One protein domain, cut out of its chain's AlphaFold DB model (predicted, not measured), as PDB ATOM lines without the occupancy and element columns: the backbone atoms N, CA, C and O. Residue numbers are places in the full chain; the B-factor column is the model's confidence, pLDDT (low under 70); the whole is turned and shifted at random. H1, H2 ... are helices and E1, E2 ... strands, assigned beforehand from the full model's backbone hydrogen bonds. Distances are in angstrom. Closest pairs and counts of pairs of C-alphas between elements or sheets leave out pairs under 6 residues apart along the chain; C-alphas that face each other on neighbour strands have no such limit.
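What this domain is: This is residues 33 to 95 of the 112 residues of an uncharacterized protein of Burkholderiales bacterium PBB6 (UniProt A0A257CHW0). A small antiparallel sheet of three strands, E3 E4 E5, has E5 running through the middle of a rounded body, with a short two-strand ribbon, E1 and E2, beside it on the E5 side and one short helix, H1, over E5 at one end. A long link, residues 66 to 79, arches over the side away from E1 and E2. The printed part has 63 residues with one named helix and five named strands, in the order E1 H1 E2 E3 E4 E5; the class is mixed, helices and strands, with under half of the residues in named elements. The sheet's order is E3 - E4 - E5, and the whole is compact, with a radius of gyration of the C-alphas of 10.4 A and spans of 27 by 23 by 15 A.

Where its parts are: E1 is residues 33 to 35, 6.5 A long, and begins at C-alpha 33 at (126.288, 132.098, 108.108). H1 is residues 39 to 46, 10.5 A long, from C-alpha 39 at (117.891, 120.617, 105.243). E2 is residues 56 to 59, 10.3 A, and E3 is residues 63 to 65, 6.8 A. E4, the longest strand, is residues 80 to 85, 15.2 A. E5 is residues 90 to 94, 13.8 A, and ends at C-alpha 94 at (118.569, 128.735, 105.092).

How they stand to each other: E3, E4 and E5 form a meander, each strand the antiparallel neighbour of the one before. E3 and E4 are a hairpin at 124 degrees, with N 84 and O 64 2.8 A apart, within hydrogen-bond range. E4 and E5 are a hairpin at 138 degrees, with N 83 and O 91 at 2.8 A, within that range. H1 is on this sheet at a height over the sheet of 5.6 A and lies over E5. On the local plane it stands at 27 degrees to E5, along the strands, only just short of slantwise. The closest C-alphas of H1 and E5 are those of Ala 42 and Pro 94, 5.0 A apart. In H1 every O i to N i+4 pair is within hydrogen-bond range. E1 and E2 are antiparallel neighbours at 148 degrees, with N 33 and O 58 at 2.8 A, within hydrogen-bond range. The closest C-alphas of E1 and E5 are those of Val 35 and Val 93, 5.2 A apart. E1 and E4 are near each other. E1 and E3 are apart, and E2 and E5 only just apart, at 8.4 A. E2 and E3 meet only through their link.

The domain as a whole: The C-alphas farthest apart are those of Ala 47 and Thr 87, at 27.5 A. The printed part has no cut, and the link E3 to E4, of 14 residues, is long. The mean pLDDT of the printed part is 84.5, and residues 70 to 78 are under 70.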
ATOM      1  N   VAL A  33     127.433 132.967 108.346       91.12
ATOM      2  CA  VAL A  33     126.288 132.098 108.108       91.12
ATOM      3  C   VAL A  33     126.529 130.768 108.813       91.12
ATOM      4  O   VAL A  33     127.609 130.178 108.719       91.12
ATOM      5  N   SER A  34     125.509 130.294 109.520       93.50
ATOM      6  CA  SER A  34     125.491 128.974 110.145       93.50
ATOM      7  C   SER A  34     125.150 127.894 109.121       93.50
ATOM      8  O   SER A  34     124.164 128.014 108.395       93.50
ATOM      9  N   VAL A  35     125.952 126.832 109.097       92.81
ATOM     10  CA  VAL A  35     125.784 125.650 108.248       92.81
ATOM     11  C   VAL A  35     125.267 124.501 109.111       92.81
ATOM     12  O   VAL A  35     125.824 124.222 110.172       92.81
ATOM     13  N   TYR A  36     124.219 123.826 108.652       92.69
ATOM     14  CA  TYR A  36     123.524 122.758 109.372       92.69
ATOM     15  C   TYR A  36     123.726 121.397 108.702       92.69
ATOM     16  O   TYR A  36     123.958 121.315 107.495       92.69
ATOM     17  N   ALA A  37     123.624 120.325 109.492       90.75
ATOM     18  CA  ALA A  37     123.794 118.955 109.008       90.75
ATOM     19  C   ALA A  37     122.685 118.537 108.031       90.75
ATOM     20  O   ALA A  37     122.957 117.826 107.068       90.75
ATOM     21  N   SER A  38     121.453 119.006 108.259       89.81
ATOM     22  CA  SER A  38     120.269 118.592 107.505       89.81
ATOM     23  C   SER A  38     119.502 119.785 106.906       89.81
ATOM     24  O   SER A  38     119.530 120.894 107.459       89.81
ATOM     25  N   PRO A  39     118.754 119.578 105.803       88.75
ATOM     26  CA  PRO A  39     117.891 120.617 105.243       88.75
ATOM     27  C   PRO A  39     116.731 120.969 106.186       88.75
ATOM     28  O   PRO A  39     116.240 122.097 106.169       88.75
ATOM     29  N   PHE A  40     116.297 120.021 107.023       88.56
ATOM     30  CA  PHE A  40     115.236 120.228 108.007       88.56
ATOM     31  C   PHE A  40     115.660 121.203 109.109       88.56
ATOM     32  O   PHE A  40     114.886 122.093 109.464       88.56
ATOM     33  N   ASP A  41     116.889 121.082 109.610       90.06
ATOM     34  CA  ASP A  41     117.434 121.981 110.630       90.06
ATOM     35  C   ASP A  41     117.567 123.407 110.095       90.06
ATOM     36  O   ASP A  41     117.103 124.358 110.725       90.06
ATOM     37  N   ALA A  42     118.115 123.552 108.885       89.44
ATOM     38  CA  ALA A  42     118.221 124.845 108.215       89.44
ATOM     39  C   ALA A  42     116.839 125.495 107.995       89.44
ATOM     40  O   ALA A  42     116.665 126.683 108.266       89.44
ATOM     41  N   ALA A  43     115.838 124.720 107.562       87.56
ATOM     42  CA  ALA A  43     114.470 125.207 107.378       87.56
ATOM     43  C   ALA A  43     113.780 125.560 108.711       87.56
ATOM     44  O   ALA A  43     113.056 126.548 108.798       87.56
ATOM     45  N   THR A  44     114.029 124.782 109.765       88.31
ATOM     46  CA  THR A  44     113.505 125.017 111.120       88.31
ATOM     47  C   THR A  44     114.027 126.341 111.679       88.31
ATOM     48  O   THR A  44     113.241 127.151 112.174       88.31
ATOM     49  N   VAL A  45     115.320 126.617 111.499       88.56
ATOM     50  CA  VAL A  45     115.930 127.904 111.863       88.56
ATOM     51  C   VAL A  45     115.362 129.049 111.028       88.56
ATOM     52  O   VAL A  45     115.046 130.100 111.581       88.56
ATOM     53  N   ALA A  46     115.162 128.846 109.720       87.31
ATOM     54  CA  ALA A  46     114.520 129.838 108.851       87.31
ATOM     55  C   ALA A  46     113.088 130.185 109.305       87.31
ATOM     56  O   ALA A  46     112.628 131.309 109.120       87.31
ATOM     57  N   ALA A  47     112.392 129.229 109.929       88.62
ATOM     58  CA  ALA A  47     111.070 129.414 110.520       88.62
ATOM     59  C   ALA A  47     111.103 130.024 111.939       88.62
ATOM     60  O   ALA A  47     110.069 130.074 112.605       88.62
ATOM     61  N   GLY A  48     112.270 130.457 112.430       88.75
ATOM     62  CA  GLY A  48     112.430 131.051 113.761       88.75
ATOM     63  C   GLY A  48     112.370 130.041 114.910       88.75
ATOM     64  O   GLY A  48     112.210 130.431 116.067       88.75
ATOM     65  N   ARG A  49     112.476 128.739 114.618       87.75
ATOM     66  CA  ARG A  49     112.510 127.691 115.641       87.75
ATOM     67  C   ARG A  49     113.963 127.443 116.046       87.75
ATOM     68  O   ARG A  49     114.812 127.124 115.216       87.75
ATOM     69  N   PHE A  50     114.237 127.594 117.335       80.50
ATOM     70  CA  PHE A  50     115.566 127.415 117.917       80.50
ATOM     71  C   PHE A  50     115.817 125.951 118.309       80.50
ATOM     72  O   PHE A  50     114.876 125.181 118.490       80.50
ATOM     73  N   GLY A  51     117.090 125.576 118.470       86.12
ATOM     74  CA  GLY A  51     117.505 124.253 118.959       86.12
ATOM     75  C   GLY A  51     118.337 123.433 117.972       86.12
ATOM     76  O   GLY A  51     118.993 122.482 118.385       86.12
ATOM     77  N   ALA A  52     118.376 123.824 116.697       89.44
ATOM     78  CA  ALA A  52     119.320 123.258 115.741       89.44
ATOM     79  C   ALA A  52     120.745 123.747 116.041       89.44
ATOM     80  O   ALA A  52     120.983 124.949 116.180       89.44
ATOM     81  N   VAL A  53     121.692 122.814 116.114       92.75
ATOM     82  CA  VAL A  53     123.110 123.117 116.338       92.75
ATOM     83  C   VAL A  53     123.827 123.149 114.987       92.75
ATOM     84  O   VAL A  53     123.737 122.176 114.234       92.75
ATOM     85  N   PRO A  54     124.529 124.243 114.641       92.69
ATOM     86  CA  PRO A  54     125.295 124.294 113.407       92.69
ATOM     87  C   PRO A  54     126.502 123.354 113.469       92.69
ATOM     88  O   PRO A  54     127.168 123.239 114.495       92.69
ATOM     89  N   VAL A  55     126.813 122.723 112.339       93.44
ATOM     90  CA  VAL A  55     128.035 121.921 112.163       93.44
ATOM     91  C   VAL A  55     129.236 122.784 111.790       93.44
ATOM     92  O   VAL A  55     130.379 122.369 111.970       93.44
ATOM     93  N   ALA A  56     128.985 123.985 111.265       93.94
ATOM     94  CA  ALA A  56     130.005 124.981 110.983       93.94
ATOM     95  C   ALA A  56     129.409 126.394 110.956       93.94
ATOM     96  O   ALA A  56     128.207 126.589 110.765       93.94
ATOM     97  N   SER A  57     130.279 127.387 111.081       92.88
ATOM     98  CA  SER A  57     129.980 128.781 110.771       92.88
ATOM     99  C   SER A  57     131.012 129.266 109.765       92.88
ATOM    100  O   SER A  57     132.206 129.030 109.940       92.88
ATOM    101  N   ALA A  58     130.561 129.915 108.698       91.19
ATOM    102  CA  ALA A  58     131.434 130.375 107.628       91.19
ATOM    103  C   ALA A  58     131.046 131.781 107.183       91.19
ATOM    104  O   ALA A  58     129.880 132.169 107.245       91.19
ATOM    105  N   SER A  59     132.025 132.544 106.704       89.94
ATOM    106  CA  SER A  59     131.732 133.780 105.983       89.94
ATOM    107  C   SER A  59     130.906 133.453 104.744       89.94
ATOM    108  O   SER A  59     131.205 132.503 104.022       89.94
ATOM    109  N   LYS A  60     129.916 134.289 104.443       87.19
ATOM    110  CA  LYS A  60     129.099 134.212 103.230       87.19
ATOM    111  C   LYS A  60     129.928 134.115 101.944       87.19
ATOM    112  O   LYS A  60     129.506 133.476 100.990       87.19
ATOM    113  N   ARG A  61     131.107 134.748 101.923       87.00
ATOM    114  CA  ARG A  61     132.046 134.739 100.782       87.00
ATOM    115  C   ARG A  61     132.823 133.429 100.640       87.00
ATOM    116  O   ARG A  61     133.442 133.203  99.608       87.00
ATOM    117  N   ASP A  62     132.814 132.607 101.681       90.06
ATOM    118  CA  ASP A  62     133.529 131.334 101.751       90.06
ATOM    119  C   ASP A  62     132.574 130.147 101.548       90.06
ATOM    120  O   ASP A  62     132.957 129.002 101.789       90.06
ATOM    121  N   LEU A  63     131.328 130.432 101.156       89.50
ATOM    122  CA  LEU A  63     130.312 129.454 100.814       89.50
ATOM    123  C   LEU A  63     130.198 129.336  99.297       89.50
ATOM    124  O   LEU A  63     130.168 130.333  98.581       89.50
ATOM    125  N   GLU A  64     130.072 128.103  98.826       89.56
ATOM    126  CA  GLU A  64     129.834 127.754  97.429       89.56
ATOM    127  C   GLU A  64     128.586 126.882  97.331       89.56
ATOM    128  O   GLU A  64     128.353 126.039  98.198       89.56
ATOM    129  N   ALA A  65     127.777 127.066  96.286       87.44
ATOM    130  CA  ALA A  65     126.631 126.197  96.045       87.44
ATOM    131  C   ALA A  65     127.131 124.784  95.748       87.44
ATOM    132  O   ALA A  65     128.032 124.590  94.930       87.44
ATOM    133  N   ALA A  66     126.520 123.796  96.384       86.19
ATOM    134  CA  ALA A  66     126.833 122.404  96.144       86.19
ATOM    135  C   ALA A  66     125.576 121.630  95.739       86.19
ATOM    136  O   ALA A  66     124.453 121.992  96.078       86.19
ATOM    137  N   THR A  67     125.778 120.551  94.988       77.81
ATOM    138  CA  THR A  67     124.698 119.680  94.500       77.81
ATOM    139  C   THR A  67     124.688 118.311  95.180       77.81
ATOM    140  O   THR A  67     123.757 117.539  94.989       77.81
ATOM    141  N   GLN A  68     125.706 118.003  95.988       78.06
ATOM    142  CA  GLN A  68     125.937 116.684  96.587       78.06
ATOM    143  C   GLN A  68     126.017 116.762  98.117       78.06
ATOM    144  O   GLN A  68     127.001 116.332  98.717       78.06
ATOM    145  N   CYS A  69     125.014 117.356  98.765       76.38
ATOM    146  CA  CYS A  69     124.942 117.299 100.224       76.38
ATOM    147  C   CYS A  69     124.488 115.912 100.701       76.38
ATOM    148  O   CYS A  69     123.649 115.287 100.043       76.38
ATOM    149  N   PRO A  70     124.992 115.445 101.857       65.25
ATOM    150  CA  PRO A  70     124.385 114.316 102.549       65.25
ATOM    151  C   PRO A  70     122.896 114.612 102.802       65.25
ATOM    152  O   PRO A  70     122.508 115.762 103.023       65.25
ATOM    153  N   ASP A  71     122.061 113.580 102.677       66.00
ATOM    154  CA  ASP A  71     120.597 113.635 102.830       66.00
ATOM    155  C   ASP A  71     119.830 114.471 101.784       66.00
ATOM    156  O   ASP A  71     118.679 114.860 101.988       66.00
ATOM    157  N   ALA A  72     120.411 114.676 100.596       58.53
ATOM    158  CA  ALA A  72     119.730 115.308  99.458       58.53
ATOM    159  C   ALA A  72     118.531 114.510  98.898       58.53
ATOM    160  O   ALA A  72     117.816 115.010  98.034       58.53
ATOM    161  N   ALA A  73     118.249 113.303  99.409       53.16
ATOM    162  CA  ALA A  73     117.130 112.460  98.972       53.16
ATOM    163  C   ALA A  73     115.737 113.110  99.156       53.16
ATOM    164  O   ALA A  73     114.733 112.555  98.718       53.16
ATOM    165  N   SER A  74     115.652 114.291  99.775       51.56
ATOM    166  CA  SER A  74     114.405 115.040  99.983       51.56
ATOM    167  C   SER A  74     114.485 116.505  99.524       51.56
ATOM    168  O   SER A  74     113.667 117.323  99.945       51.56
ATOM    169  N   SER A  75     115.462 116.871  98.686       49.78
ATOM    170  CA  SER A  75     115.857 118.260  98.381       49.78
ATOM    171  C   SER A  75     114.877 119.086  97.525       49.78
ATOM    172  O   SER A  75     115.294 119.978  96.793       49.78
ATOM    173  N   HIS A  76     113.568 118.857  97.645       53.62
ATOM    174  CA  HIS A  76     112.534 119.801  97.199       53.62
ATOM    175  C   HIS A  76     112.200 120.864  98.258       53.62
ATOM    176  O   HIS A  76     111.239 121.623  98.111       53.62
ATOM    177  N   ASN A  77     112.979 120.938  99.339       59.59
ATOM    178  CA  ASN A  77     112.765 121.919 100.387       59.59
ATOM    179  C   ASN A  77     113.340 123.277  99.952       59.59
ATOM    180  O   ASN A  77     114.513 123.568 100.164       59.59
ATOM    181  N   GLN A  78     112.497 124.115  99.338       68.00
ATOM    182  CA  GLN A  78     112.848 125.466  98.857       68.00
ATOM    183  C   GLN A  78     113.361 126.402  99.973       68.00
ATOM    184  O   GLN A  78     113.840 127.503  99.703       68.00
ATOM    185  N   ALA A  79     113.264 125.973 101.236       78.88
ATOM    186  CA  ALA A  79     113.695 126.692 102.429       78.88
ATOM    187  C   ALA A  79     115.189 126.522 102.782       78.88
ATOM    188  O   ALA A  79     115.658 127.199 103.698       78.88
ATOM    189  N   ALA A  80     115.947 125.657 102.093       86.56
ATOM    190  CA  ALA A  80     117.371 125.442 102.367       86.56
ATOM    191  C   ALA A  80     118.208 125.275 101.087       86.56
ATOM    192  O   ALA A  80     117.742 124.755 100.076       86.56
ATOM    193  N   THR A  81     119.470 125.699 101.142       88.19
ATOM    194  CA  THR A  81     120.445 125.599 100.052       88.19
ATOM    195  C   THR A  81     121.624 124.746 100.498       88.19
ATOM    196  O   THR A  81     122.196 124.975 101.562       88.19
ATOM    197  N   CYS A  82     121.983 123.759  99.678       89.44
ATOM    198  CA  CYS A  82     123.175 122.947  99.884       89.44
ATOM    199  C   CYS A  82     124.427 123.768  99.549       89.44
ATOM    200  O   CYS A  82     124.512 124.379  98.479       89.44
ATOM    201  N   VAL A  83     125.394 123.783 100.465       91.19
ATOM    202  CA  VAL A  83     126.637 124.541 100.325       91.19
ATOM    203  C   VAL A  83     127.863 123.725 100.719       91.19
ATOM    204  O   VAL A  83     127.790 122.772 101.498       91.19
ATOM    205  N   ARG A  84     129.008 124.158 100.199       92.62
ATOM    206  CA  ARG A  84     130.347 123.767 100.630       92.62
ATOM    207  C   ARG A  84     131.054 124.986 101.220       92.62
ATOM    208  O   ARG A  84     131.024 126.057 100.622       92.62
ATOM    209  N   THR A  85     131.697 124.831 102.372       91.75
ATOM    210  CA  THR A  85     132.594 125.852 102.933       91.75
ATOM    211  C   THR A  85     133.985 125.761 102.297       91.75
ATOM    212  O   THR A  85     134.387 124.701 101.816       91.75
ATOM    213  N   ARG A  86     134.794 126.825 102.392       92.00
ATOM    214  CA  ARG A  86     136.216 126.801 101.984       92.00
ATOM    215  C   ARG A  86     137.031 125.669 102.630       92.00
ATOM    216  O   ARG A  86     137.972 125.174 102.022       92.00
ATOM    217  N   THR A  87     136.684 125.249 103.847       90.31
ATOM    218  CA  THR A  87     137.346 124.130 104.548       90.31
ATOM    219  C   THR A  87     136.897 122.753 104.049       90.31
ATOM    220  O   THR A  87     137.362 121.740 104.562       90.31
ATOM    221  N   GLY A  88     135.990 122.701 103.069       90.69
ATOM    222  CA  GLY A  88     135.445 121.469 102.502       90.69
ATOM    223  C   GLY A  88     134.241 120.905 103.259       90.69
ATOM    224  O   GLY A  88     133.742 119.844 102.887       90.69
ATOM    225  N   THR A  89     133.745 121.591 104.292       91.38
ATOM    226  CA  THR A  89     132.568 121.148 105.047       91.38
ATOM    227  C   THR A  89     131.320 121.292 104.183       91.38
ATOM    228  O   THR A  89     131.051 122.363 103.641       91.38
ATOM    229  N   MET A  90     130.554 120.212 104.061       91.62
ATOM    230  CA  MET A  90     129.284 120.184 103.335       91.62
ATOM    231  C   MET A  90     128.121 120.350 104.312       91.62
ATOM    232  O   MET A  90     128.163 119.795 105.409       91.62
ATOM    233  N   GLY A  91     127.073 121.062 103.906       92.12
ATOM    234  CA  GLY A  91     125.857 121.169 104.705       92.12
ATOM    235  C   GLY A  91     124.824 122.111 104.105       92.12
ATOM    236  O   GLY A  91     124.873 122.453 102.925       92.12
ATOM    237  N   TRP A  92     123.879 122.532 104.935       92.56
ATOM    238  CA  TRP A  92     122.697 123.271 104.513       92.56
ATOM    239  C   TRP A  92     122.636 124.639 105.179       92.56
ATOM    240  O   TRP A  92     122.848 124.763 106.382       92.56
ATOM    241  N   VAL A  93     122.307 125.669 104.406       91.75
ATOM    242  CA  VAL A  93     122.005 127.016 104.915       91.75
ATOM    243  C   VAL A  93     120.548 127.363 104.621       91.75
ATOM    244  O   VAL A  93     120.006 126.867 103.630       91.75
ATOM    245  N   PRO A  94     119.887 128.207 105.430       89.56
ATOM    246  CA  PRO A  94     118.569 128.735 105.092       89.56
ATOM    247  C   PRO A  94     118.577 129.387 103.707       89.56
ATOM    248  O   PRO A  94     119.472 130.172 103.392       89.56
ATOM    249  N   SER A  95     117.577 129.117 102.871       79.81
ATOM    250  CA  SER A  95     117.532 129.705 101.531       79.81
ATOM    251  C   SER A  95     117.384 131.222 101.595       79.81
ATOM    252  O   SER A  95     117.962 131.906 100.764       79.81
TER     253      SER A  95